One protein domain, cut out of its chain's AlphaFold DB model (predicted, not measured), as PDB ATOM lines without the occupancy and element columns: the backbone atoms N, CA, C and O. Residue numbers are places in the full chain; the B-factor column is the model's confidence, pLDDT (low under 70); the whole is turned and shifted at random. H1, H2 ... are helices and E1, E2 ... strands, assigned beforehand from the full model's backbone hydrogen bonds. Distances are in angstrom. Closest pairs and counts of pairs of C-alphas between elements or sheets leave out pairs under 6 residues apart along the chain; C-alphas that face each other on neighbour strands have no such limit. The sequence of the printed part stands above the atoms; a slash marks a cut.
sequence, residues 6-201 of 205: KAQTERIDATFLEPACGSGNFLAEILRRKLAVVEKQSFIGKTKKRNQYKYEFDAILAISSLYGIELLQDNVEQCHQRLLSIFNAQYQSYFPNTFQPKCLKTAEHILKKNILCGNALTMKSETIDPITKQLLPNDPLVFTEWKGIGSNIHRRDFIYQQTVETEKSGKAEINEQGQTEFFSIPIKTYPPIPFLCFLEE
ATOM      1  N   LYS A   6      43.000  25.674 -43.830       77.62
ATOM      2  CA  LYS A   6      43.877  24.580 -43.396       77.62
ATOM      3  C   LYS A   6      45.047  25.071 -42.537       77.62
ATOM      4  O   LYS A   6      45.260  24.526 -41.457       77.62
ATOM      5  N   ALA A   7      45.747  26.121 -42.966       76.06
ATOM      6  CA  ALA A   7      46.890  26.672 -42.233       76.06
ATOM      7  C   ALA A   7      46.495  27.159 -40.826       76.06
ATOM      8  O   ALA A   7      47.222  26.963 -39.856       76.06
ATOM      9  N   GLN A   8      45.305  27.742 -40.683       79.62
ATOM     10  CA  GLN A   8      44.778  28.189 -39.399       79.62
ATOM     11  C   GLN A   8      44.457  26.999 -38.487       79.62
ATOM     12  O   GLN A   8      44.694  27.082 -37.287       79.62
ATOM     13  N   THR A   9      43.989  25.870 -39.034       76.38
ATOM     14  CA  THR A   9      43.729  24.658 -38.232       76.38
ATOM     15  C   THR A   9      44.993  23.983 -37.692       76.38
ATOM     16  O   THR A   9      44.899  23.206 -36.745       76.38
ATOM     17  N   GLU A  10      46.173  24.302 -38.234       85.38
ATOM     18  CA  GLU A  10      47.467  23.821 -37.723       85.38
ATOM     19  C   GLU A  10      47.921  24.575 -36.460       85.38
ATOM     20  O   GLU A  10      48.796  24.103 -35.734       85.38
ATOM     21  N   ARG A  11      47.290  25.717 -36.155       89.56
ATOM     22  CA  ARG A  11      47.451  26.437 -34.889       89.56
ATOM     23  C   ARG A  11      46.297  26.094 -33.949       89.56
ATOM     24  O   ARG A  11      45.132  26.396 -34.227       89.56
ATOM     25  N   ILE A  12      46.615  25.455 -32.825       91.38
ATOM     26  CA  ILE A  12      45.606  24.989 -31.859       91.38
ATOM     27  C   ILE A  12      44.794  26.148 -31.266       91.38
ATOM     28  O   ILE A  12      43.595  26.002 -31.064       91.38
ATOM     29  N   ASP A  13      45.406  27.321 -31.116       88.69
ATOM     30  CA  ASP A  13      44.845  28.543 -30.533       88.69
ATOM     31  C   ASP A  13      44.140  29.462 -31.545       88.69
ATOM     32  O   ASP A  13      43.507  30.437 -31.151       88.69
ATOM     33  N   ALA A  14      44.219  29.178 -32.852       92.56
ATOM     34  CA  ALA A  14      43.569  30.018 -33.854       92.56
ATOM     35  C   ALA A  14      42.040  29.956 -33.733       92.56
ATOM     36  O   ALA A  14      41.455  28.882 -33.872       92.56
ATOM     37  N   THR A  15      41.410  31.107 -33.522       93.31
ATOM     38  CA  THR A  15      39.965  31.213 -33.319       93.31
ATOM     39  C   THR A  15      39.166  31.054 -34.613       93.31
ATOM     40  O   THR A  15      39.538  31.598 -35.652       93.31
ATOM     41  N   PHE A  16      38.039  30.349 -34.526       94.38
ATOM     42  CA  PHE A  16      37.051  30.185 -35.589       94.38
ATOM     43  C   PHE A  16      35.663  30.555 -35.080       94.38
ATOM     44  O   PHE A  16      35.247  30.044 -34.047       94.38
ATOM     45  N   LEU A  17      34.946  31.388 -35.830       94.12
ATOM     46  CA  LEU A  17      33.536  31.689 -35.605       94.12
ATOM     47  C   LEU A  17      32.739  31.240 -36.828       94.12
ATOM     48  O   LEU A  17      32.983  31.730 -37.930       94.12
ATOM     49  N   GLU A  18      31.805  30.310 -36.637       95.31
ATOM     50  CA  GLU A  18      30.849  29.907 -37.671       95.31
ATOM     51  C   GLU A  18      29.490  30.590 -37.421       95.31
ATOM     52  O   GLU A  18      28.767  30.188 -36.502       95.31
ATOM     53  N   PRO A  19      29.129  31.636 -38.192       91.50
ATOM     54  CA  PRO A  19      27.783  32.197 -38.149       91.50
ATOM     55  C   PRO A  19      26.807  31.210 -38.807       91.50
ATOM     56  O   PRO A  19      27.057  30.763 -39.924       91.50
ATOM     57  N   ALA A  20      25.708  30.880 -38.126       93.69
ATOM     58  CA  ALA A  20      24.776  29.804 -38.487       93.69
ATOM     59  C   ALA A  20      25.441  28.413 -38.510       93.69
ATOM     60  O   ALA A  20      25.462  27.723 -39.530       93.69
ATOM     61  N   CYS A  21      26.014  28.003 -37.373       96.19
ATOM     62  CA  CYS A  21      26.789  26.763 -37.286       96.19
ATOM     63  C   CYS A  21      25.962  25.474 -37.428       96.19
ATOM     64  O   CYS A  21      26.536  24.385 -37.552       96.19
ATOM     65  N   GLY A  22      24.626  25.554 -37.401       96.69
ATOM     66  CA  GLY A  22      23.737  24.399 -37.449       96.69
ATOM     67  C   GLY A  22      24.107  23.372 -36.380       96.69
ATOM     68  O   GLY A  22      24.488  23.717 -35.263       96.69
ATOM     69  N   SER A  23      24.100  22.090 -36.749       96.81
ATOM     70  CA  SER A  23      24.565  21.001 -35.873       96.81
ATOM     71  C   SER A  23      26.101  20.886 -35.770       96.81
ATOM     72  O   SER A  23      26.617  19.893 -35.255       96.81
ATOM     73  N   GLY A  24      26.871  21.847 -36.292       97.25
ATOM     74  CA  GLY A  24      28.322  21.939 -36.098       97.25
ATOM     75  C   GLY A  24      29.172  21.075 -37.030       97.25
ATOM     76  O   GLY A  24      30.204  20.557 -36.609       97.25
ATOM     77  N   ASN A  25      28.759  20.854 -38.283       96.94
ATOM     78  CA  ASN A  25      29.524  20.020 -39.228       96.94
ATOM     79  C   ASN A  25      30.910  20.601 -39.554       96.94
ATOM     80  O   ASN A  25      31.894  19.860 -39.614       96.94
ATOM     81  N   PHE A  26      31.000  21.915 -39.756       96.19
ATOM     82  CA  PHE A  26      32.258  22.578 -40.086       96.19
ATOM     83  C   PHE A  26      33.154  22.718 -38.850       96.19
ATOM     84  O   PHE A  26      34.314  22.300 -38.900       96.19
ATOM     85  N   LEU A  27      32.607  23.169 -37.711       98.12
ATOM     86  CA  LEU A  27      33.328  23.163 -36.427       98.12
ATOM     87  C   LEU A  27      33.849  21.771 -36.042       98.12
ATOM     88  O   LEU A  27      34.972  21.656 -35.555       98.12
ATOM     89  N   ALA A  28      33.085  20.705 -36.299       98.25
ATOM     90  CA  ALA A  28      33.518  19.333 -36.037       98.25
ATOM     91  C   ALA A  28      34.784  18.966 -36.814       98.25
ATOM     92  O   ALA A  28      35.688  18.332 -36.270       98.25
ATOM     93  N   GLU A  29      34.874  19.371 -38.078       97.62
ATOM     94  CA  GLU A  29      36.043  19.078 -38.898       97.62
ATOM     95  C   GLU A  29      37.255  19.938 -38.516       97.62
ATOM     96  O   GLU A  29      38.380  19.437 -38.474       97.62
ATOM     97  N   ILE A  30      37.035  21.201 -38.134       97.31
ATOM     98  CA  ILE A  30      38.087  22.037 -37.536       97.31
ATOM     99  C   ILE A  30      38.611  21.389 -36.250       97.31
ATOM    100  O   ILE A  30      39.826  21.270 -36.078       97.31
ATOM    101  N   LEU A  31      37.714  20.926 -35.372       98.38
ATOM    102  CA  LEU A  31      38.084  20.272 -34.121       98.38
ATOM    103  C   LEU A  31      38.937  19.028 -34.378       98.38
ATOM    104  O   LEU A  31      39.990  18.886 -33.765       98.38
ATOM    105  N   ARG A  32      38.544  18.155 -35.316       98.19
ATOM    106  CA  ARG A  32      39.337  16.963 -35.672       98.19
ATOM    107  C   ARG A  32      40.751  17.323 -36.118       98.19
ATOM    108  O   ARG A  32      41.706  16.684 -35.678       98.19
ATOM    109  N   ARG A  33      40.896  18.351 -36.957       96.94
ATOM    110  CA  ARG A  33      42.200  18.817 -37.454       96.94
ATOM    111  C   ARG A  33      43.065  19.388 -36.336       96.94
ATOM    112  O   ARG A  33      44.226  19.000 -36.220       96.94
ATOM    113  N   LYS A  34      42.493  20.235 -35.475       97.81
ATOM    114  CA  LYS A  34      43.197  20.771 -34.302       97.81
ATOM    115  C   LYS A  34      43.609  19.655 -33.345       97.81
ATOM    116  O   LYS A  34      44.758  19.612 -32.929       97.81
ATOM    117  N   LEU A  35      42.723  18.707 -33.051       98.00
ATOM    118  CA  LEU A  35      43.028  17.579 -32.173       98.00
ATOM    119  C   LEU A  35      44.125  16.660 -32.750       98.00
ATOM    120  O   LEU A  35      44.999  16.207 -32.018       98.00
ATOM    121  N   ALA A  36      44.180  16.471 -34.072       96.56
ATOM    122  CA  ALA A  36      45.298  15.773 -34.712       96.56
ATOM    123  C   ALA A  36      46.645  16.505 -34.533       96.56
ATOM    124  O   ALA A  36      47.699  15.871 -34.469       96.56
ATOM    125  N   VAL A  37      46.637  17.840 -34.449       96.12
ATOM    126  CA  VAL A  37      47.830  18.633 -34.110       96.12
ATOM    127  C   VAL A  37      48.174  18.467 -32.629       96.12
ATOM    128  O   VAL A  37      49.338  18.228 -32.306       96.12
ATOM    129  N   VAL A  38      47.175  18.526 -31.744       96.94
ATOM    130  CA  VAL A  38      47.327  18.297 -30.296       96.94
ATOM    131  C   VAL A  38      47.974  16.942 -30.018       96.94
ATOM    132  O   VAL A  38      48.938  16.861 -29.255       96.94
ATOM    133  N   GLU A  39      47.512  15.877 -30.677       94.56
ATOM    134  CA  GLU A  39      48.114  14.555 -30.529       94.56
ATOM    135  C   GLU A  39      49.606  14.579 -30.877       94.56
ATOM    136  O   GLU A  39      50.433  14.166 -30.059       94.56
ATOM    137  N   LYS A  40      49.966  15.119 -32.045       93.25
ATOM    138  CA  LYS A  40      51.366  15.212 -32.483       93.25
ATOM    139  C   LYS A  40      52.227  16.020 -31.515       93.25
ATOM    140  O   LYS A  40      53.371  15.649 -31.261       93.25
ATOM    141  N   GLN A  41      51.692  17.106 -30.963       92.31
ATOM    142  CA  GLN A  41      52.411  17.954 -30.013       92.31
ATOM    143  C   GLN A  41      52.544  17.307 -28.628       92.31
ATOM    144  O   GLN A  41      53.480  17.624 -27.897       92.31
ATOM    145  N   SER A  42      51.652  16.384 -28.263       91.88
ATOM    146  CA  SER A  42      51.661  15.734 -26.947       91.88
ATOM    147  C   SER A  42      52.839  14.780 -26.719       91.88
ATOM    148  O   SER A  42      53.113  14.410 -25.576       91.88
ATOM    149  N   PHE A  43      53.546  14.354 -27.767       91.25
ATOM    150  CA  PHE A  43      54.663  13.420 -27.636       91.25
ATOM    151  C   PHE A  43      55.891  14.054 -26.959       91.25
ATOM    152  O   PHE A  43      56.309  15.160 -27.288       91.25
ATOM    153  N   ILE A  44      56.514  13.318 -26.033       81.31
ATOM    154  CA  ILE A  44      57.742  13.721 -25.338       81.31
ATOM    155  C   ILE A  44      58.956  13.071 -26.009       81.31
ATOM    156  O   ILE A  44      59.119  11.851 -25.967       81.31
ATOM    157  N   GLY A  45      59.860  13.893 -26.547       71.75
ATOM    158  CA  GLY A  45      61.177  13.457 -27.021       71.75
ATOM    159  C   GLY A  45      61.139  12.333 -28.069       71.75
ATOM    160  O   GLY A  45      60.156  12.133 -28.779       71.75
ATOM    161  N   LYS A  46      62.232  11.567 -28.177       73.69
ATOM    162  CA  LYS A  46      62.348  10.455 -29.145       73.69
ATOM    163  C   LYS A  46      61.555   9.201 -28.749       73.69
ATOM    164  O   LYS A  46      61.441   8.281 -29.552       73.69
ATOM    165  N   THR A  47      61.023   9.141 -27.528       73.38
ATOM    166  CA  THR A  47      60.424   7.924 -26.951       73.38
ATOM    167  C   THR A  47      58.982   7.679 -27.400       73.38
ATOM    168  O   THR A  47      58.412   6.655 -27.037       73.38
ATOM    169  N   LYS A  48      58.379   8.599 -28.177       77.88
ATOM    170  CA  LYS A  48      56.971   8.545 -28.627       77.88
ATOM    171  C   LYS A  48      55.970   8.308 -27.481       77.88
ATOM    172  O   LYS A  48      54.859   7.833 -27.708       77.88
ATOM    173  N   LYS A  49      56.330   8.667 -26.243       86.69
ATOM    174  CA  LYS A  49      55.416   8.634 -25.099       86.69
ATOM    175  C   LYS A  49      54.573   9.905 -25.102       86.69
ATOM    176  O   LYS A  49      55.128  10.997 -25.182       86.69
ATOM    177  N   ARG A  50      53.251   9.776 -24.988       90.06
ATOM    178  CA  ARG A  50      52.351  10.933 -24.875       90.06
ATOM    179  C   ARG A  50      52.392  11.518 -23.464       90.06
ATOM    180  O   ARG A  50      52.356  10.781 -22.478       90.06
ATOM    181  N   ASN A  51      52.458  12.840 -23.378       95.06
ATOM    182  CA  ASN A  51      52.253  13.610 -22.162       95.06
ATOM    183  C   ASN A  51      50.761  13.913 -22.021       95.06
ATOM    184  O   ASN A  51      50.222  14.723 -22.774       95.06
ATOM    185  N   GLN A  52      50.110  13.277 -21.049       95.75
ATOM    186  CA  GLN A  52      48.685  13.469 -20.818       95.75
ATOM    187  C   GLN A  52      48.336  14.909 -20.443       95.75
ATOM    188  O   GLN A  52      47.428  15.476 -21.033       95.75
ATOM    189  N   TYR A  53      49.079  15.521 -19.518       94.62
ATOM    190  CA  TYR A  53      48.809  16.888 -19.070       94.62
ATOM    191  C   TYR A  53      48.920  17.893 -20.223       94.62
ATOM    192  O   TYR A  53      48.063  18.757 -20.386       94.62
ATOM    193  N   LYS A  54      49.948  17.741 -21.070       95.12
ATOM    194  CA  LYS A  54      50.098  18.567 -22.274       95.12
ATOM    195  C   LYS A  54      48.957  18.335 -23.263       95.12
ATOM    196  O   LYS A  54      48.411  19.307 -23.767       95.12
ATOM    197  N   TYR A  55      48.599  17.075 -23.528       96.81
ATOM    198  CA  TYR A  55      47.467  16.756 -24.400       96.81
ATOM    199  C   TYR A  55      46.186  17.418 -23.894       96.81
ATOM    200  O   TYR A  55      45.496  18.066 -24.666       96.81
ATOM    201  N   GLU A  56      45.876  17.271 -22.606       97.12
ATOM    202  CA  GLU A  56      44.673  17.838 -21.998       97.12
ATOM    203  C   GLU A  56      44.646  19.360 -22.130       97.12
ATOM    204  O   GLU A  56      43.654  19.905 -22.605       97.12
ATOM    205  N   PHE A  57      45.740  20.039 -21.777       96.12
ATOM    206  CA  PHE A  57      45.840  21.490 -21.901       96.12
ATOM    207  C   PHE A  57      45.662  21.959 -23.354       96.12
ATOM    208  O   PHE A  57      44.810  22.802 -23.632       96.12
ATOM    209  N   ASP A  58      46.408  21.373 -24.292       96.81
ATOM    210  CA  ASP A  58      46.348  21.747 -25.707       96.81
ATOM    211  C   ASP A  58      44.982  21.399 -26.333       96.81
ATOM    212  O   ASP A  58      44.481  22.136 -27.183       96.81
ATOM    213  N   ALA A  59      44.342  20.304 -25.905       97.56
ATOM    214  CA  ALA A  59      43.002  19.921 -26.346       97.56
ATOM    215  C   ALA A  59      41.941  20.905 -25.837       97.56
ATOM    216  O   ALA A  59      41.028  21.262 -26.587       97.56
ATOM    217  N   ILE A  60      42.065  21.374 -24.591       97.19
ATOM    218  CA  ILE A  60      41.196  22.427 -24.056       97.19
ATOM    219  C   ILE A  60      41.392  23.737 -24.824       97.19
ATOM    220  O   ILE A  60      40.402  24.368 -25.182       97.19
ATOM    221  N   LEU A  61      42.627  24.114 -25.167       96.31
ATOM    222  CA  LEU A  61      42.865  25.282 -26.025       96.31
ATOM    223  C   LEU A  61      42.268  25.114 -27.429       96.31
ATOM    224  O   LEU A  61      41.693  26.048 -27.987       96.31
ATOM    225  N   ALA A  62      42.366  23.911 -27.998       97.56
ATOM    226  CA  ALA A  62      41.776  23.614 -29.295       97.56
ATOM    227  C   ALA A  62      40.256  23.818 -29.282       97.56
ATOM    228  O   ALA A  62      39.736  24.503 -30.164       97.56
ATOM    229  N   ILE A  63      39.546  23.275 -28.286       97.62
ATOM    230  CA  ILE A  63      38.087  23.416 -28.208       97.62
ATOM    231  C   ILE A  63      37.657  24.839 -27.828       97.62
ATOM    232  O   ILE A  63      36.659  25.329 -28.348       97.62
ATOM    233  N   SER A  64      38.444  25.547 -27.008       96.44
ATOM    234  CA  SER A  64      38.159  26.930 -26.601       96.44
ATOM    235  C   SER A  64      38.315  27.958 -27.715       96.44
ATOM    236  O   SER A  64      37.843  29.086 -27.590       96.44
ATOM    237  N   SER A  65      38.977  27.575 -28.807       96.19
ATOM    238  CA  SER A  65      39.128  28.398 -30.007       96.19
ATOM    239  C   SER A  65      37.958  28.270 -30.996       96.19
ATOM    240  O   SER A  65      37.968  28.924 -32.037       96.19
ATOM    241  N   LEU A  66      36.954  27.436 -30.707       98.00
ATOM    242  CA  LEU A  66      35.794  27.221 -31.576       98.00
ATOM    243  C   LEU A  66      34.588  27.986 -31.050       98.00
ATOM    244  O   LEU A  66      34.245  27.827 -29.882       98.00
ATOM    245  N   TYR A  67      33.946  28.759 -31.922       97.69
ATOM    246  CA  TYR A  67      32.756  29.551 -31.639       97.69
ATOM    247  C   TYR A  67      31.711  29.332 -32.727       97.69
ATOM    248  O   TYR A  67      32.039  29.153 -33.904       97.69
ATOM    249  N   GLY A  68      30.445  29.379 -32.336       97.25
ATOM    250  CA  GLY A  68      29.321  29.200 -33.239       97.25
ATOM    251  C   GLY A  68      28.126  30.004 -32.766       97.25
ATOM    252  O   GLY A  68      27.906  30.152 -31.565       97.25
ATOM    253  N   ILE A  69      27.365  30.527 -33.717       96.81
ATOM    254  CA  ILE A  69      26.066  31.140 -33.450       96.81
ATOM    255  C   ILE A  69      25.056  30.367 -34.274       96.81
ATOM    256  O   ILE A  69      25.284  30.144 -35.461       96.81
ATOM    257  N   GLU A  70      23.954  29.966 -33.669       96.25
ATOM    258  CA  GLU A  70      22.899  29.230 -34.348       96.25
ATOM    259  C   GLU A  70      21.534  29.702 -33.861       96.25
ATOM    260  O   GLU A  70      21.361  29.996 -32.684       96.25
ATOM    261  N   LEU A  71      20.567  29.802 -34.774       93.50
ATOM    262  CA  LEU A  71      19.255  30.364 -34.463       93.50
ATOM    263  C   LEU A  71      18.384  29.385 -33.670       93.50
ATOM    264  O   LEU A  71      17.584  29.808 -32.839       93.50
ATOM    265  N   LEU A  72      18.511  28.084 -33.948       92.88
ATOM    266  CA  LEU A  72      17.664  27.059 -33.351       92.88
ATOM    267  C   LEU A  72      18.376  26.338 -32.199       92.88
ATOM    268  O   LEU A  72      19.458  25.771 -32.357       92.88
ATOM    269  N   GLN A  73      17.733  26.322 -31.033       92.56
ATOM    270  CA  GLN A  73      18.286  25.743 -29.806       92.56
ATOM    271  C   GLN A  73      18.602  24.238 -29.931       92.56
ATOM    272  O   GLN A  73      19.601  23.763 -29.395       92.56
ATOM    273  N   ASP A  74      17.799  23.479 -30.674       94.94
ATOM    274  CA  ASP A  74      18.031  22.050 -30.920       94.94
ATOM    275  C   ASP A  74      19.292  21.800 -31.765       94.94
ATOM    276  O   ASP A  74      20.031  20.841 -31.523       94.94
ATOM    277  N   ASN A  75      19.585  22.680 -32.725       97.31
ATOM    278  CA  ASN A  75      20.835  22.648 -33.479       97.31
ATOM    279  C   ASN A  75      22.040  22.983 -32.586       97.31
ATOM    280  O   ASN A  75      23.067  22.307 -32.690       97.31
ATOM    281  N   VAL A  76      21.913  23.962 -31.680       97.00
ATOM    282  CA  VAL A  76      22.952  24.293 -30.683       97.00
ATOM    283  C   VAL A  76      23.275  23.077 -29.814       97.00
ATOM    284  O   VAL A  76      24.443  22.711 -29.672       97.00
ATOM    285  N   GLU A  77      22.256  22.395 -29.292       97.44
ATOM    286  CA  GLU A  77      22.429  21.192 -28.471       97.44
ATOM    287  C   GLU A  77      23.094  20.050 -29.247       97.44
ATOM    288  O   GLU A  77      24.024  19.407 -28.747       97.44
ATOM    289  N   GLN A  78      22.685  19.826 -30.499       98.44
ATOM    290  CA  GLN A  78      23.336  18.850 -31.375       98.44
ATOM    291  C   GLN A  78      24.799  19.216 -31.659       98.44
ATOM    292  O   GLN A  78      25.661  18.333 -31.689       98.44
ATOM    293  N   CYS A  79      25.098  20.506 -31.838       98.62
ATOM    294  CA  CYS A  79      26.455  21.010 -32.018       98.62
ATOM    295  C   CYS A  79      27.314  20.744 -30.771       98.62
ATOM    296  O   CYS A  79      28.387  20.145 -30.887       98.62
ATOM    297  N   HIS A  80      26.815  21.079 -29.570       98.50
ATOM    298  CA  HIS A  80      27.482  20.771 -28.297       98.50
ATOM    299  C   HIS A  80      27.801  19.278 -28.182       98.50
ATOM    300  O   HIS A  80      28.956  18.905 -27.965       98.50
ATOM    301  N   GLN A  81      26.797  18.417 -28.375       98.56
ATOM    302  CA  GLN A  81      26.949  16.965 -28.255       98.56
ATOM    303  C   GLN A  81      27.961  16.411 -29.259       98.56
ATOM    304  O   GLN A  81      28.800  15.580 -28.899       98.56
ATOM    305  N   ARG A  82      27.921  16.875 -30.513       98.69
ATOM    306  CA  ARG A  82      28.840  16.438 -31.567       98.69
ATOM    307  C   ARG A  82      30.285  16.798 -31.241       98.69
ATOM    308  O   ARG A  82      31.154  15.926 -31.310       98.69
ATOM    309  N   LEU A  83      30.545  18.056 -30.890       98.81
ATOM    310  CA  LEU A  83      31.896  18.530 -30.584       98.81
ATOM    311  C   LEU A  83      32.455  17.837 -29.337       98.81
ATOM    312  O   LEU A  83      33.584  17.339 -29.366       98.81
ATOM    313  N   LEU A  84      31.642  17.708 -28.284       98.69
ATOM    314  CA  LEU A  84      32.035  17.007 -27.064       98.69
ATOM    315  C   LEU A  84      32.317  15.522 -27.324       98.69
ATOM    316  O   LEU A  84      33.292  14.981 -26.807       98.69
ATOM    317  N   SER A  85      31.515  14.867 -28.168       98.62
ATOM    318  CA  SER A  85      31.718  13.460 -28.535       98.62
ATOM    319  C   SER A  85      33.022  13.249 -29.303       98.62
ATOM    320  O   SER A  85      33.748  12.300 -29.014       98.62
ATOM    321  N   ILE A  86      33.364  14.140 -30.244       98.75
ATOM    322  CA  ILE A  86      34.639  14.092 -30.983       98.75
ATOM    323  C   ILE A  86      35.822  14.260 -30.027       98.75
ATOM    324  O   ILE A  86      36.774  13.476 -30.081       98.75
ATOM    325  N   PHE A  87      35.744  15.254 -29.139       98.69
ATOM    326  CA  PHE A  87      36.755  15.497 -28.116       98.69
ATOM    327  C   PHE A  87      36.945  14.268 -27.218       98.69
ATOM    328  O   PHE A  87      38.061  13.767 -27.066       98.69
ATOM    329  N   ASN A  88      35.847  13.747 -26.663       98.50
ATOM    330  CA  ASN A  88      35.870  12.627 -25.730       98.50
ATOM    331  C   ASN A  88      36.384  11.342 -26.386       98.50
ATOM    332  O   ASN A  88      37.242  10.671 -25.820       98.50
ATOM    333  N   ALA A  89      35.908  11.021 -27.592       98.50
ATOM    334  CA  ALA A  89      36.324   9.823 -28.314       98.50
ATOM    335  C   ALA A  89      37.839   9.805 -28.549       98.50
ATOM    336  O   ALA A  89      38.496   8.795 -28.293       98.50
ATOM    337  N   GLN A  90      38.422  10.932 -28.976       98.19
ATOM    338  CA  GLN A  90      39.864  11.000 -29.181       98.19
ATOM    339  C   GLN A  90      40.632  10.933 -27.855       98.19
ATOM    340  O   GLN A  90      41.592  10.171 -27.735       98.19
ATOM    341  N   TYR A  91      40.186  11.678 -26.843       98.06
ATOM    342  CA  TYR A  91      40.841  11.707 -25.540       98.06
ATOM    343  C   TYR A  91      40.872  10.319 -24.883       98.06
ATOM    344  O   TYR A  91      41.938   9.852 -24.476       98.06
ATOM    345  N   GLN A  92      39.739   9.610 -24.876       97.62
ATOM    346  CA  GLN A  92      39.655   8.241 -24.365       97.62
ATOM    347  C   GLN A  92      40.462   7.246 -25.209       97.62
ATOM    348  O   GLN A  92      41.021   6.306 -24.650       97.62
ATOM    349  N   SER A  93      40.593   7.453 -26.525       97.12
ATOM    350  CA  SER A  93      41.419   6.576 -27.370       97.12
ATOM    351  C   SER A  93      42.908   6.617 -27.003       97.12
ATOM    352  O   SER A  93      43.606   5.611 -27.134       97.12
ATOM    353  N   TYR A  94      43.400   7.761 -26.512       95.44
ATOM    354  CA  TYR A  94      44.805   7.928 -26.137       95.44
ATOM    355  C   TYR A  94      45.078   7.682 -24.654       95.44
ATOM    356  O   TYR A  94      46.187   7.264 -24.313       95.44
ATOM    357  N   PHE A  95      44.089   7.909 -23.786       96.50
ATOM    358  CA  PHE A  95      44.221   7.780 -22.333       96.50
ATOM    359  C   PHE A  95      43.071   6.963 -21.715       96.50
ATOM    360  O   PHE A  95      42.428   7.433 -20.777       96.50
ATOM    361  N   PRO A  96      42.803   5.727 -22.182       96.06
ATOM    362  CA  PRO A  96      41.601   4.972 -21.802       96.06
ATOM    363  C   PRO A  96      41.488   4.694 -20.297       96.06
ATOM    364  O   PRO A  96      40.385   4.591 -19.775       96.06
ATOM    365  N   ASN A  97      42.623   4.611 -19.594       96.56
ATOM    366  CA  ASN A  97      42.673   4.286 -18.165       96.56
ATOM    367  C   ASN A  97      42.910   5.501 -17.262       96.56
ATOM    368  O   ASN A  97      42.858   5.370 -16.043       96.56
ATOM    369  N   THR A  98      43.254   6.655 -17.836       96.88
ATOM    370  CA  THR A  98      43.728   7.811 -17.064       96.88
ATOM    371  C   THR A  98      43.017   9.109 -17.414       96.88
ATOM    372  O   THR A  98      43.282  10.113 -16.755       96.88
ATOM    373  N   PHE A  99      42.124   9.119 -18.412       95.62
ATOM    374  CA  PHE A  99      41.347  10.304 -18.759       95.62
ATOM    375  C   PHE A  99      40.596  10.849 -17.534       95.62
ATOM    376  O   PHE A  99      40.071  10.108 -16.703       95.62
ATOM    377  N   GLN A 100      40.547  12.171 -17.421       94.88
ATOM    378  CA  GLN A 100      40.004  12.860 -16.263       94.88
ATOM    379  C   GLN A 100      38.602  13.393 -16.578       94.88
ATOM    380  O   GLN A 100      38.461  14.238 -17.469       94.88
ATOM    381  N   PRO A 101      37.562  13.012 -15.808       93.75
ATOM    382  CA  PRO A 101      36.218  13.568 -15.973       93.75
ATOM    383  C   PRO A 101      36.177  15.097 -15.861       93.75
ATOM    384  O   PRO A 101      35.358  15.745 -16.508       93.75
ATOM    385  N   LYS A 102      37.083  15.688 -15.068       93.62
ATOM    386  CA  LYS A 102      37.195  17.144 -14.902       93.62
ATOM    387  C   LYS A 102      37.560  17.845 -16.217       93.62
ATOM    388  O   LYS A 102      36.963  18.865 -16.531       93.62
ATOM    389  N   CYS A 103      38.448  17.254 -17.021       95.44
ATOM    390  CA  CYS A 103      38.812  17.771 -18.344       95.44
ATOM    391  C   CYS A 103      37.607  17.767 -19.302       95.44
ATOM    392  O   CYS A 103      37.336  18.763 -19.968       95.44
ATOM    393  N   LEU A 104      36.821  16.684 -19.307       95.38
ATOM    394  CA  LEU A 104      35.620  16.594 -20.143       95.38
ATOM    395  C   LEU A 104      34.560  17.631 -19.746       95.38
ATOM    396  O   LEU A 104      33.999  18.300 -20.611       95.38
ATOM    397  N   LYS A 105      34.324  17.807 -18.442       94.88
ATOM    398  CA  LYS A 105      33.398  18.830 -17.935       94.88
ATOM    399  C   LYS A 105      33.874  20.253 -18.248       94.88
ATOM    400  O   LYS A 105      33.049  21.111 -18.551       94.88
ATOM    401  N   THR A 106      35.185  20.510 -18.214       94.56
ATOM    402  CA  THR A 106      35.756  21.779 -18.692       94.56
ATOM    403  C   THR A 106      35.419  22.009 -20.169       94.56
ATOM    404  O   THR A 106      34.926  23.079 -20.517       94.56
ATOM    405  N   ALA A 107      35.646  21.013 -21.031       96.62
ATOM    406  CA  ALA A 107      35.350  21.117 -22.460       96.62
ATOM    407  C   ALA A 107      33.854  21.378 -22.720       96.62
ATOM    408  O   ALA A 107      33.508  22.254 -23.509       96.62
ATOM    409  N   GLU A 108      32.968  20.672 -22.013       96.44
ATOM    410  CA  GLU A 108      31.519  20.888 -22.075       96.44
ATOM    411  C   GLU A 108      31.133  22.322 -21.677       96.44
ATOM    412  O   GLU A 108      30.339  22.964 -22.364       96.44
ATOM    413  N   HIS A 109      31.707  22.844 -20.590       94.12
ATOM    414  CA  HIS A 109      31.430  24.207 -20.139       94.12
ATOM    415  C   HIS A 109      31.859  25.256 -21.172       94.12
ATOM    416  O   HIS A 109      31.107  26.182 -21.467       94.12
ATOM    417  N   ILE A 110      33.049  25.090 -21.750       95.94
ATOM    418  CA  ILE A 110      33.558  25.973 -22.802       95.94
ATOM    419  C   ILE A 110      32.618  25.964 -24.011       95.94
ATOM    420  O   ILE A 110      32.249  27.027 -24.500       95.94
ATOM    421  N   LEU A 111      32.161  24.789 -24.459       97.50
ATOM    422  CA  LEU A 111      31.215  24.693 -25.576       97.50
ATOM    423  C   LEU A 111      29.894  25.415 -25.288       97.50
ATOM    424  O   LEU A 111      29.385  26.104 -26.169       97.50
ATOM    425  N   LYS A 112      29.376  25.324 -24.058       95.44
ATOM    426  CA  LYS A 112      28.162  26.047 -23.638       95.44
ATOM    427  C   LYS A 112      28.317  27.569 -23.699       95.44
ATOM    428  O   LYS A 112      27.341  28.256 -23.975       95.44
ATOM    429  N   LYS A 113      29.520  28.093 -23.447       94.56
ATOM    430  CA  LYS A 113      29.829  29.532 -23.541       94.56
ATOM    431  C   LYS A 113      30.181  29.979 -24.966       94.56
ATOM    432  O   LYS A 113      30.014  31.148 -25.290       94.56
ATOM    433  N   ASN A 114      30.675  29.074 -25.807       96.50
ATOM    434  CA  ASN A 114      31.189  29.428 -27.129       96.50
ATOM    435  C   ASN A 114      30.214  29.166 -28.283       96.50
ATOM    436  O   ASN A 114      30.341  29.795 -29.335       96.50
ATOM    437  N   ILE A 115      29.291  28.215 -28.125       97.56
ATOM    438  CA  ILE A 115      28.262  27.904 -29.119       97.56
ATOM    439  C   ILE A 115      26.930  28.419 -28.578       97.56
ATOM    440  O   ILE A 115      26.364  27.829 -27.654       97.56
ATOM    441  N   LEU A 116      26.472  29.536 -29.135       95.50
ATOM    442  CA  LEU A 116      25.380  30.344 -28.606       95.50
ATOM    443  C   LEU A 116      24.120  30.229 -29.468       95.50
ATOM    444  O   LEU A 116      24.202  30.208 -30.698       95.50
ATOM    445  N   CYS A 117      22.957  30.222 -28.812       94.75
ATOM    446  CA  CYS A 117      21.667  30.345 -29.484       94.75
ATOM    447  C   CYS A 117      21.350  31.823 -29.728       94.75
ATOM    448  O   CYS A 117      21.152  32.586 -28.780       94.75
ATOM    449  N   GLY A 118      21.310  32.246 -30.985       93.19
ATOM    450  CA  GLY A 118      21.055  33.636 -31.319       93.19
ATOM    451  C   GLY A 118      21.138  33.960 -32.797       93.19
ATOM    452  O   GLY A 118      21.413  33.122 -33.656       93.19
ATOM    453  N   ASN A 119      20.914  35.232 -33.084       91.62
ATOM    454  CA  ASN A 119      20.923  35.770 -34.425       91.62
ATOM    455  C   ASN A 119      22.281  36.413 -34.718       91.62
ATOM    456  O   ASN A 119      22.625  37.464 -34.178       91.62
ATOM    457  N   ALA A 120      23.053  35.785 -35.605       90.81
ATOM    458  CA  ALA A 120      24.388  36.248 -35.981       90.81
ATOM    459  C   ALA A 120      24.395  37.597 -36.726       90.81
ATOM    460  O   ALA A 120      25.440  38.234 -36.796       90.81
ATOM    461  N   LEU A 121      23.258  38.039 -37.284       88.62
ATOM    462  CA  LEU A 121      23.153  39.341 -37.951       88.62
ATOM    463  C   LEU A 121      22.969  40.475 -36.943       88.62
ATOM    464  O   LEU A 121      23.517  41.556 -37.128       88.62
ATOM    465  N   THR A 122      22.196  40.236 -35.882       88.00
ATOM    466  CA  THR A 122      21.895  41.250 -34.858       88.00
ATOM    467  C   THR A 122      22.789  41.140 -33.625       88.00
ATOM    468  O   THR A 122      22.796  42.056 -32.806       88.00
ATOM    469  N   MET A 123      23.532  40.035 -33.490       89.94
ATOM    470  CA  MET A 123      24.308  39.659 -32.305       89.94
ATOM    471  C   MET A 123      23.461  39.619 -31.028       89.94
ATOM    472  O   MET A 123      23.923  40.009 -29.955       89.94
ATOM    473  N   LYS A 124      22.216  39.142 -31.139       89.50
ATOM    474  CA  LYS A 124      21.277  39.010 -30.017       89.50
ATOM    475  C   LYS A 124      20.883  37.562 -29.759       89.50
ATOM    476  O   LYS A 124      20.863  36.739 -30.673       89.50
ATOM    477  N   SER A 125      20.597  37.273 -28.497       86.81
ATOM    478  CA  SER A 125      20.063  36.003 -28.021       86.81
ATOM    479  C   SER A 125      18.643  35.798 -28.536       86.81
ATOM    480  O   SER A 125      17.811  36.691 -28.446       86.81
ATOM    481  N   GLU A 126      18.358  34.596 -29.026       83.06
ATOM    482  CA  GLU A 126      17.031  34.195 -29.520       83.06
ATOM    483  C   GLU A 126      16.441  33.131 -28.581       83.06
ATOM    484  O   GLU A 126      15.912  32.101 -28.999       83.06
ATOM    485  N   THR A 127      16.603  33.343 -27.271       74.94
ATOM    486  CA  THR A 127      16.142  32.377 -26.269       74.94
ATOM    487  C   THR A 127      14.620  32.392 -26.196       74.94
ATOM    488  O   THR A 127      14.002  33.437 -26.001       74.94
ATOM    489  N   ILE A 128      14.014  31.213 -26.308       74.94
ATOM    490  CA  ILE A 128      12.569  31.030 -26.184       74.94
ATOM    491  C   ILE A 128      12.251  30.566 -24.763       74.94
ATOM    492  O   ILE A 128      12.831  29.599 -24.269       74.94
ATOM    493  N   ASP A 129      11.294  31.223 -24.116       75.75
ATOM    494  CA  ASP A 129      10.749  30.787 -22.837       75.75
ATOM    495  C   ASP A 129      10.152  29.371 -22.985       75.75
ATOM    496  O   ASP A 129       9.272  29.136 -23.827       75.75
ATOM    497  N   PRO A 130      10.601  28.396 -22.179       73.19
ATOM    498  CA  PRO A 130      10.193  27.007 -22.339       73.19
ATOM    499  C   PRO A 130       8.699  26.783 -22.060       73.19
ATOM    500  O   PRO A 130       8.133  25.832 -22.613       73.19
ATOM    501  N   ILE A 131       8.070  27.638 -21.250       81.00
ATOM    502  CA  ILE A 131       6.662  27.580 -20.842       81.00
ATOM    503  C   ILE A 131       5.799  28.391 -21.810       81.00
ATOM    504  O   ILE A 131       4.845  27.857 -22.375       81.00
ATOM    505  N   THR A 132       6.119  29.670 -22.014       82.94
ATOM    506  CA  THR A 132       5.274  30.594 -22.789       82.94
ATOM    507  C   THR A 132       5.504  30.496 -24.295       82.94
ATOM    508  O   THR A 132       4.675  30.980 -25.065       82.94
ATOM    509  N   LYS A 133       6.601  29.851 -24.725       77.50
ATOM    510  CA  LYS A 133       7.056  29.766 -26.124       77.50
ATOM    511  C   LYS A 133       7.299  31.130 -26.780       77.50
ATOM    512  O   LYS A 133       7.344  31.219 -28.004       77.50
ATOM    513  N   GLN A 134       7.464  32.182 -25.981       73.88
ATOM    514  CA  GLN A 134       7.775  33.528 -26.457       73.88
ATOM    515  C   GLN A 134       9.279  33.784 -26.409       73.88
ATOM    516  O   GLN A 134       9.987  33.203 -25.591       73.88
ATOM    517  N   LEU A 135       9.757  34.673 -27.275       67.69
ATOM    518  CA  LEU A 135      11.121  35.185 -27.200       67.69
ATOM    519  C   LEU A 135      11.310  35.959 -25.890       67.69
ATOM    520  O   LEU A 135      10.539  36.867 -25.577       67.69
ATOM    521  N   LEU A 136      12.339  35.582 -25.137       71.56
ATOM    522  CA  LEU A 136      12.838  36.344 -23.999       71.56
ATOM    523  C   LEU A 136      13.438  37.682 -24.478       71.56
ATOM    524  O   LEU A 136      13.601  37.888 -25.685       71.56
ATOM    525  N   PRO A 137      13.745  38.621 -23.557       72.69
ATOM    526  CA  PRO A 137      14.405  39.868 -23.914       72.69
ATOM    527  C   PRO A 137      15.609  39.624 -24.826       72.69
ATOM    528  O   PRO A 137      16.408  38.715 -24.609       72.69
ATOM    529  N   ASN A 138      15.683  40.432 -25.881       70.25
ATOM    530  CA  ASN A 138      16.611  40.280 -26.995       70.25
ATOM    531  C   ASN A 138      18.004  40.805 -26.588       70.25
ATOM    532  O   ASN A 138      18.479  41.832 -27.089       70.25
ATOM    533  N   ASP A 139      18.593  40.142 -25.593       83.12
ATOM    534  CA  ASP A 139      19.848  40.510 -24.949       83.12
ATOM    535  C   ASP A 139      21.033  40.287 -25.897       83.12
ATOM    536  O   ASP A 139      21.002  39.376 -26.728       83.12
ATOM    537  N   PRO A 140      22.096  41.102 -25.810       89.19
ATOM    538  CA  PRO A 140      23.282  40.906 -26.633       89.19
ATOM    539  C   PRO A 140      23.937  39.546 -26.353       89.19
ATOM    540  O   PRO A 140      24.013  39.097 -25.208       89.19
ATOM    541  N   LEU A 141      24.465  38.907 -27.399       91.00
ATOM    542  CA  LEU A 141      25.258  37.689 -27.264       91.00
ATOM    543  C   LEU A 141      26.564  37.995 -26.527       91.00
ATOM    544  O   LEU A 141      27.395  38.774 -27.003       91.00
ATOM    545  N   VAL A 142      26.747  37.355 -25.374       92.50
ATOM    546  CA  VAL A 142      27.985  37.426 -24.597       92.50
ATOM    547  C   VAL A 142      28.953  36.369 -25.110       92.50
ATOM    548  O   VAL A 142      28.703  35.172 -24.990       92.50
ATOM    549  N   PHE A 143      30.077  36.819 -25.652       92.69
ATOM    550  CA  PHE A 143      31.180  35.976 -26.091       92.69
ATOM    551  C   PHE A 143      32.216  35.852 -24.982       92.69
ATOM    552  O   PHE A 143      32.527  36.824 -24.290       92.69
ATOM    553  N   THR A 144      32.808  34.666 -24.868       94.44
ATOM    554  CA  THR A 144      33.874  34.390 -23.907       94.44
ATOM    555  C   THR A 144      35.163  34.022 -24.631       94.44
ATOM    556  O   THR A 144      35.265  32.954 -25.212       94.44
ATOM    557  N   GLU A 145      36.175  34.883 -24.569       94.50
ATOM    558  CA  GLU A 145      37.520  34.581 -25.060       94.50
ATOM    559  C   GLU A 145      38.314  33.776 -24.025       94.50
ATOM    560  O   GLU A 145      38.333  34.110 -22.838       94.50
ATOM    561  N   TRP A 146      39.046  32.769 -24.507       94.56
ATOM    562  CA  TRP A 146      39.942  31.931 -23.714       94.56
ATOM    563  C   TRP A 146      41.363  32.000 -24.274       94.56
ATOM    564  O   TRP A 146      41.581  31.706 -25.451       94.56
ATOM    565  N   LYS A 147      42.350  32.350 -23.442       93.06
ATOM    566  CA  LYS A 147      43.768  32.410 -23.837       93.06
ATOM    567  C   LYS A 147      44.653  31.612 -22.894       93.06
ATOM    568  O   LYS A 147      44.620  31.830 -21.687       93.06
ATOM    569  N   GLY A 148      45.484  30.728 -23.443       91.62
ATOM    570  CA  GLY A 148      46.509  30.020 -22.678       91.62
ATOM    571  C   GLY A 148      47.649  30.954 -22.264       91.62
ATOM    572  O   GLY A 148      48.229  31.635 -23.106       91.62
ATOM    573  N   ILE A 149      47.983  30.975 -20.974       89.50
ATOM    574  CA  ILE A 149      49.129  31.701 -20.413       89.50
ATOM    575  C   ILE A 149      49.902  30.726 -19.522       89.50
ATOM    576  O   ILE A 149      49.486  30.415 -18.405       89.50
ATOM    577  N   GLY A 150      51.025  30.208 -20.026       88.50
ATOM    578  CA  GLY A 150      51.736  29.112 -19.366       88.50
ATOM    579  C   GLY A 150      50.857  27.858 -19.313       88.50
ATOM    580  O   GLY A 150      50.434  27.367 -20.351       88.50
ATOM    581  N   SER A 151      50.575  27.362 -18.107       85.12
ATOM    582  CA  SER A 151      49.657  26.240 -17.843       85.12
ATOM    583  C   SER A 151      48.242  26.673 -17.437       85.12
ATOM    584  O   SER A 151      47.403  25.838 -17.091       85.12
ATOM    585  N   ASN A 152      47.996  27.982 -17.418       90.94
ATOM    586  CA  ASN A 152      46.731  28.571 -17.008       90.94
ATOM    587  C   ASN A 152      45.963  29.054 -18.234       90.94
ATOM    588  O   ASN A 152      46.519  29.214 -19.321       90.94
ATOM    589  N   ILE A 153      44.680  29.327 -18.045       91.62
ATOM    590  CA  ILE A 153      43.837  29.957 -19.052       91.62
ATOM    591  C   ILE A 153      43.260  31.230 -18.460       91.62
ATOM    592  O   ILE A 153      42.815  31.273 -17.314       91.62
ATOM    593  N   HIS A 154      43.281  32.264 -19.277       93.31
ATOM    594  CA  HIS A 154      42.700  33.561 -19.019       93.31
ATOM    595  C   HIS A 154      41.354  33.652 -19.743       93.31
ATOM    596  O   HIS A 154      41.293  33.374 -20.943       93.31
ATOM    597  N   ARG A 155      40.297  34.050 -19.025       93.12
ATOM    598  CA  ARG A 155      38.943  34.251 -19.562       93.12
ATOM    599  C   ARG A 155      38.618  35.741 -19.660       93.12
ATOM    600  O   ARG A 155      38.832  36.481 -18.697       93.12
ATOM    601  N   ARG A 156      38.041  36.166 -20.786       93.56
ATOM    602  CA  ARG A 156      37.478  37.512 -20.964       93.56
ATOM    603  C   ARG A 156      36.101  37.435 -21.608       93.56
ATOM    604  O   ARG A 156      35.979  36.917 -22.709       93.56
ATOM    605  N   ASP A 157      35.107  38.036 -20.974       93.50
ATOM    606  CA  ASP A 157      33.754  38.146 -21.514       93.50
ATOM    607  C   ASP A 157      33.541  39.516 -22.160       93.50
ATOM    608  O   ASP A 157      34.014  40.541 -21.654       93.50
ATOM    609  N   PHE A 158      32.841  39.544 -23.289       91.44
ATOM    610  CA  PHE A 158      32.559  40.753 -24.055       91.44
ATOM    611  C   PHE A 158      31.316  40.569 -24.935       91.44
ATOM    612  O   PHE A 158      30.891  39.448 -25.189       91.44
ATOM    613  N   ILE A 159      30.747  41.664 -25.428       91.44
ATOM    614  CA  ILE A 159      29.668  41.651 -26.430       91.44
ATOM    615  C   ILE A 159      30.158  42.312 -27.714       91.44
ATOM    616  O   ILE A 159      31.040  43.172 -27.666       91.44
ATOM    617  N   TYR A 160      29.580  41.940 -28.853       84.44
ATOM    618  CA  TYR A 160      29.725  42.712 -30.084       84.44
ATOM    619  C   TYR A 160      28.571  43.698 -30.200       84.44
ATOM    620  O   TYR A 160      27.409  43.298 -30.178       84.44
ATOM    621  N   GLN A 161      28.894  44.980 -30.340       77.75
ATOM    622  CA  GLN A 161      27.910  46.013 -30.625       77.75
ATOM    623  C   GLN A 161      28.116  46.515 -32.051       77.75
ATOM    624  O   GLN A 161      29.237  46.806 -32.470       77.75
ATOM    625  N   GLN A 162      27.017  46.582 -32.799       68.69
ATOM    626  CA  GLN A 162      26.978  47.243 -34.094       68.69
ATOM    627  C   GLN A 162      27.285  48.725 -33.890       68.69
ATOM    628  O   GLN A 162      26.702  49.358 -33.003       68.69
ATOM    629  N   THR A 163      28.171  49.288 -34.710       57.38
ATOM    630  CA  THR A 163      28.337  50.738 -34.792       57.38
ATOM    631  C   THR A 163      27.025  51.326 -35.303       57.38
ATOM    632  O   THR A 163      26.757  51.352 -36.501       57.38
ATOM    633  N   VAL A 164      26.144  51.720 -34.385       56.06
ATOM    634  CA  VAL A 164      24.964  52.502 -34.739       56.06
ATOM    635  C   VAL A 164      25.476  53.902 -35.019       56.06
ATOM    636  O   VAL A 164      26.099  54.518 -34.153       56.06
ATOM    637  N   GLU A 165      25.244  54.357 -36.248       43.06
ATOM    638  CA  GLU A 165      25.343  55.748 -36.667       43.06
ATOM    639  C   GLU A 165      24.981  56.669 -35.501       43.06
ATOM    640  O   GLU A 165      23.867  56.642 -34.977       43.06
ATOM    641  N   THR A 166      25.927  57.500 -35.069       38.19
ATOM    642  CA  THR A 166      25.579  58.686 -34.300       38.19
ATOM    643  C   THR A 166      24.618  59.514 -35.154       38.19
ATOM    644  O   THR A 166      25.056  60.303 -35.991       38.19
ATOM    645  N   GLU A 167      23.310  59.357 -34.937       39.53
ATOM    646  CA  GLU A 167      22.222  60.144 -35.539       39.53
ATOM    647  C   GLU A 167      22.243  61.630 -35.103       39.53
ATOM    648  O   GLU A 167      21.212  62.250 -34.849       39.53
ATOM    649  N   LYS A 168      23.419  62.259 -34.998       41.19
ATOM    650  CA  LYS A 168      23.552  63.717 -34.833       41.19
ATOM    651  C   LYS A 168      24.556  64.392 -35.762       41.19
ATOM    652  O   LYS A 168      24.658  65.614 -35.741       41.19
ATOM    653  N   SER A 169      25.226  63.660 -36.643       37.25
ATOM    654  CA  SER A 169      26.041  64.273 -37.695       37.25
ATOM    655  C   SER A 169      26.241  63.259 -38.809       37.25
ATOM    656  O   SER A 169      27.049  62.348 -38.672       37.25
ATOM    657  N   GLY A 170      25.447  63.393 -39.874       37.62
ATOM    658  CA  GLY A 170      25.385  62.452 -40.988       37.62
ATOM    659  C   GLY A 170      26.758  62.074 -41.533       37.62
ATOM    660  O   GLY A 170      27.430  62.908 -42.137       37.62
ATOM    661  N   LYS A 171      27.135  60.817 -41.292       38.97
ATOM    662  CA  LYS A 171      28.045  59.959 -42.060       38.97
ATOM    663  C   LYS A 171      28.083  58.613 -41.338       38.97
ATOM    664  O   LYS A 171      28.697  58.488 -40.287       38.97
ATOM    665  N   ALA A 172      27.385  57.630 -41.892       40.44
ATOM    666  CA  ALA A 172      27.622  56.237 -41.562       40.44
ATOM    667  C   ALA A 172      29.051  55.880 -41.982       40.44
ATOM    668  O   ALA A 172      29.426  56.136 -43.130       40.44
ATOM    669  N   GLU A 173      29.854  55.317 -41.081       43.03
ATOM    670  CA  GLU A 173      31.123  54.701 -41.464       43.03
ATOM    671  C   GLU A 173      30.817  53.301 -41.991       43.03
ATOM    672  O   GLU A 173      30.740  52.312 -41.269       43.03
ATOM    673  N   ILE A 174      30.528  53.271 -43.286       47.84
ATOM    674  CA  ILE A 174      30.386  52.060 -44.076       47.84
ATOM    675  C   ILE A 174      31.795  51.721 -44.562       47.84
ATOM    676  O   ILE A 174      32.453  52.583 -45.153       47.84
ATOM    677  N   ASN A 175      32.281  50.502 -44.326       52.28
ATOM    678  CA  ASN A 175      33.558  50.098 -44.910       52.28
ATOM    679  C   ASN A 175      33.465  50.073 -46.453       52.28
ATOM    680  O   ASN A 175      32.370  50.122 -47.021       52.28
ATOM    681  N   GLU A 176      34.602  49.973 -47.150       51.69
ATOM    682  CA  GLU A 176      34.680  50.019 -48.628       51.69
ATOM    683  C   GLU A 176      33.797  48.971 -49.350       51.69
ATOM    684  O   GLU A 176      33.643  49.016 -50.569       51.69
ATOM    685  N   GLN A 177      33.206  48.028 -48.608       52.50
ATOM    686  CA  GLN A 177      32.400  46.908 -49.093       52.50
ATOM    687  C   GLN A 177      30.924  46.975 -48.665       52.50
ATOM    688  O   GLN A 177      30.173  46.042 -48.953       52.50
ATOM    689  N   GLY A 178      30.474  48.048 -48.006       50.81
ATOM    690  CA  GLY A 178      29.060  48.198 -47.650       50.81
ATOM    691  C   GLY A 178      28.640  47.509 -46.345       50.81
ATOM    692  O   GLY A 178      27.442  47.381 -46.101       50.81
ATOM    693  N   GLN A 179      29.584  47.011 -45.538       51.75
ATOM    694  CA  GLN A 179      29.290  46.189 -44.361       51.75
ATOM    695  C   GLN A 179      29.382  46.981 -43.057       51.75
ATOM    696  O   GLN A 179      30.234  47.851 -42.879       51.75
ATOM    697  N   THR A 180      28.495  46.631 -42.131       54.47
ATOM    698  CA  THR A 180      28.472  47.127 -40.760       54.47
ATOM    699  C   THR A 180      29.691  46.636 -39.976       54.47
ATOM    700  O   THR A 180      29.930  45.431 -39.899       54.47
ATOM    701  N   GLU A 181      30.423  47.549 -39.338       61.78
ATOM    702  CA  GLU A 181      31.484  47.182 -38.398       61.78
ATOM    703  C   GLU A 181      30.918  46.886 -37.001       61.78
ATOM    704  O   GLU A 181      30.067  47.608 -36.474       61.78
ATOM    705  N   PHE A 182      31.408  45.801 -36.395       67.50
ATOM    706  CA  PHE A 182      31.144  45.445 -35.004       67.50
ATOM    707  C   PHE A 182      32.404  45.682 -34.178       67.50
ATOM    708  O   PHE A 182      33.488  45.231 -34.556       67.50
ATOM    709  N   PHE A 183      32.262  46.307 -33.012       79.56
ATOM    710  CA  PHE A 183      33.349  46.415 -32.038       79.56
ATOM    711  C   PHE A 183      33.021  45.631 -30.768       79.56
ATOM    712  O   PHE A 183      31.860  45.460 -30.391       79.56
ATOM    713  N   SER A 184      34.062  45.114 -30.113       84.94
ATOM    714  CA  SER A 184      33.913  44.362 -28.868       84.94
ATOM    715  C   SER A 184      33.877  45.301 -27.665       84.94
ATOM    716  O   SER A 184      34.830  46.058 -27.463       84.94
ATOM    717  N   ILE A 185      32.855  45.186 -26.821       87.62
ATOM    718  CA  ILE A 185      32.772  45.880 -25.532       87.62
ATOM    719  C   ILE A 185      33.086  44.878 -24.421       87.62
ATOM    720  O   ILE A 185      32.347  43.900 -24.272       87.62
ATOM    721  N   PRO A 186      34.168  45.072 -23.646       91.12
ATOM    722  CA  PRO A 186      34.504  44.171 -22.552       91.12
ATOM    723  C   PRO A 186      33.453  44.256 -21.440       91.12
ATOM    724  O   PRO A 186      33.065  45.347 -21.031       91.12
ATOM    725  N   ILE A 187      33.034  43.100 -20.926       91.19
ATOM    726  CA  ILE A 187      32.158  42.989 -19.752       91.19
ATOM    727  C   ILE A 187      33.005  42.716 -18.515       91.19
ATOM    728  O   ILE A 187      32.921  43.434 -17.519       91.19
ATOM    729  N   LYS A 188      33.822  41.661 -18.569       91.31
ATOM    730  CA  LYS A 188      34.588  41.197 -17.414       91.31
ATOM    731  C   LYS A 188      35.828  40.433 -17.840       91.31
ATOM    732  O   LYS A 188      35.812  39.660 -18.794       91.31
ATOM    733  N   THR A 189      36.892  40.622 -17.076       91.56
ATOM    734  CA  THR A 189      38.150  39.897 -17.224       91.56
ATOM    735  C   THR A 189      38.418  39.147 -15.931       91.56
ATOM    736  O   THR A 189      38.286  39.719 -14.849       91.56
ATOM    737  N   TYR A 190      38.778  37.873 -16.042       90.44
ATOM    738  CA  TYR A 190      39.000  36.991 -14.900       90.44
ATOM    739  C   TYR A 190      40.503  36.717 -14.718       90.44
ATOM    740  O   TYR A 190      41.255  36.745 -15.699       90.44
ATOM    741  N   PRO A 191      40.974  36.450 -13.486       90.25
ATOM    742  CA  PRO A 191      42.361  36.061 -13.266       90.25
ATOM    743  C   PRO A 191      42.688  34.737 -13.989       90.25
ATOM    744  O   PRO A 191      41.807  33.891 -14.146       90.25
ATOM    745  N   PRO A 192      43.942  34.521 -14.433       91.31
ATOM    746  CA  PRO A 192      44.342  33.249 -15.025       91.31
ATOM    747  C   PRO A 192      44.271  32.107 -14.008       91.31
ATOM    748  O   PRO A 192      44.902  32.188 -12.953       91.31
ATOM    749  N   ILE A 193      43.596  31.015 -14.366       90.81
ATOM    750  CA  ILE A 193      43.448  29.835 -13.501       90.81
ATOM    751  C   ILE A 193      43.886  28.544 -14.203       90.81
ATOM    752  O   ILE A 193      43.919  28.497 -15.437       90.81
ATOM    753  N   PRO A 194      44.231  27.477 -13.457       90.38
ATOM    754  CA  PRO A 194      44.542  26.181 -14.052       90.38
ATOM    755  C   PRO A 194      43.360  25.633 -14.857       90.38
ATOM    756  O   PRO A 194      42.213  25.705 -14.414       90.38
ATOM    757  N   PHE A 195      43.637  25.000 -16.000       84.31
ATOM    758  CA  PHE A 195      42.585  24.573 -16.934       84.31
ATOM    759  C   PHE A 195      41.623  23.493 -16.388       84.31
ATOM    760  O   PHE A 195      40.562  23.222 -16.947       84.31
ATOM    761  N   LEU A 196      41.992  22.834 -15.293       86.25
ATOM    762  CA  LEU A 196      41.131  21.869 -14.619       86.25
ATOM    763  C   LEU A 196      40.286  22.513 -13.517       86.25
ATOM    764  O   LEU A 196      39.394  21.855 -13.008       86.25
ATOM    765  N   CYS A 197      40.522  23.764 -13.123       78.25
ATOM    766  CA  CYS A 197      39.842  24.390 -11.984       78.25
ATOM    767  C   CYS A 197      38.629  25.252 -12.358       78.25
ATOM    768  O   CYS A 197      37.983  25.773 -11.457       78.25
ATOM    769  N   PHE A 198      38.262  25.366 -13.642       67.25
ATOM    770  CA  PHE A 198      37.182  26.274 -14.064       67.25
ATOM    771  C   PHE A 198      35.874  26.074 -13.304       67.25
ATOM    772  O   PHE A 198      35.262  27.046 -12.891       67.25
ATOM    773  N   LEU A 199      35.454  24.828 -13.083       66.56
ATOM    774  CA  LEU A 199      34.132  24.518 -12.523       66.56
ATOM    775  C   LEU A 199      33.937  24.984 -11.072       66.56
ATOM    776  O   LEU A 199      32.799  25.090 -10.633       66.56
ATOM    777  N   GLU A 200      35.018  25.243 -10.335       60.00
ATOM    778  CA  GLU A 200      34.966  25.605  -8.911       60.00
ATOM    779  C   GLU A 200      34.780  27.117  -8.690       60.00
ATOM    780  O   GLU A 200      34.211  27.512  -7.678       60.00
ATOM    781  N   GLU A 201      35.165  27.966  -9.649       53.31
ATOM    782  CA  GLU A 201      34.968  29.429  -9.570       53.31
ATOM    783  C   GLU A 201      33.703  29.919 -10.300       53.31
ATOM    784  O   GLU A 201      33.305  31.077 -10.167       53.31
TER     785      GLU A 201
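AT A GLANCE: This is residues 6 to 201 of the 205 residues of the protein "SAM-dependent DNA methyltransferase" of Bibersteinia trehalosi (UniProt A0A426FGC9). A strongly twisted sheet, E4 E5 E6, packs by one face on H3 of an up-and-down bundle of four helices, H2 H3 H4 H5, each running against the one before; H2 and H4 cover one face of a second sheet, E1 E2 E3. Residues 166 to 171, in the link from E5 to E6, stick out. The printed part has 196 residues, with six named helices and six named strands in the order H1 E1 H2 H3 E2 H4 H5 E3 E4 E5 E6 H6, class mixed. Sheet order is E1 E2 E3, parallel, and E4 E5 E6, antiparallel. The whole is compact, radius of gyration of the C-alphas 18.7 A, yet elongated, spanning 67 by 42 by 32 A.

IN THESE COORDINATES: E4 is residues 142 to 149, 22.3 A long; E5 152 to 162, 32.1 A; E6 182 to 189, 19.9 A. E1 is residues 16 to 19, E2 66 to 70 and E3 115 to 119. H2 is residues 25 to 42, 25.7 A; H3 52 to 64, 18.0 A; H4 73 to 94, 32.2 A; H5 101 to 114, 20.0 A. H1, residues 6 to 9, begins at C-alpha (43.877, 24.580, -43.396); H6, residues 198 to 201, ends at (34.968, 29.429, -9.570).

HOW THE PARTS SIT: E4 E5 E6 is a meander, each strand antiparallel to the one before; N 145 and O 156 are 2.8 A apart, N 185 and O 159 2.8 A. H3 is on this sheet at a height of 10.1 A, making two layers; its closest C-alphas to E4 are those of Ser 64 and Trp 146, 6.0 A. H3 touches H5, closest C-alphas Ser 64 and Ile 110, 6.0 A, at a shallow tilt of 16 degrees, the same way. H5 only grazes each sheet with residues 110 to 114. The helical hairpin H4 and H5 has a shallow tilt of 33 degrees, only just short of steep; its closest C-alphas are His 80 and Leu 111, 6.1 A. H2 and H3 form another, closest C-alphas Ser 42 and Tyr 55, 5.0 A. H2 and H4 touch, closest C-alphas Ala 28 and Leu 83, 5.7 A; both lie on the same face of E1 E2 E3, again two layers. E1, H2 H3, E2 and E2, H4 H5, E3 are strand-helix-strand units, parallel neighbour strands joined through helices, with right-handed crossovers. N 67 and O 16 are 2.8 A apart, N 118 and O 70 2.8 A. H1 and H2 only just touch, as do H5 and H6, each with 3 pairs of C-alphas within 8 A; the closest are Thr 9 and Lys 34, 5.6 A, and Thr 106 and Phe 198, 6.6 A. In H2, H3, H4 and H5 every O i to N i+4 pair is within hydrogen-bond range; H1 and H6 are too short for one.

THE WHOLE: The two C-alphas farthest apart, Thr 47 and Lys 168, are 67.3 A apart. The printed part has no cut. The links E3 to E4 and E5 to E6 are long. Mean pLDDT of the printed part is 86.4; residue 135, residues 162 to 182 and residues 198 to 201 are under 70.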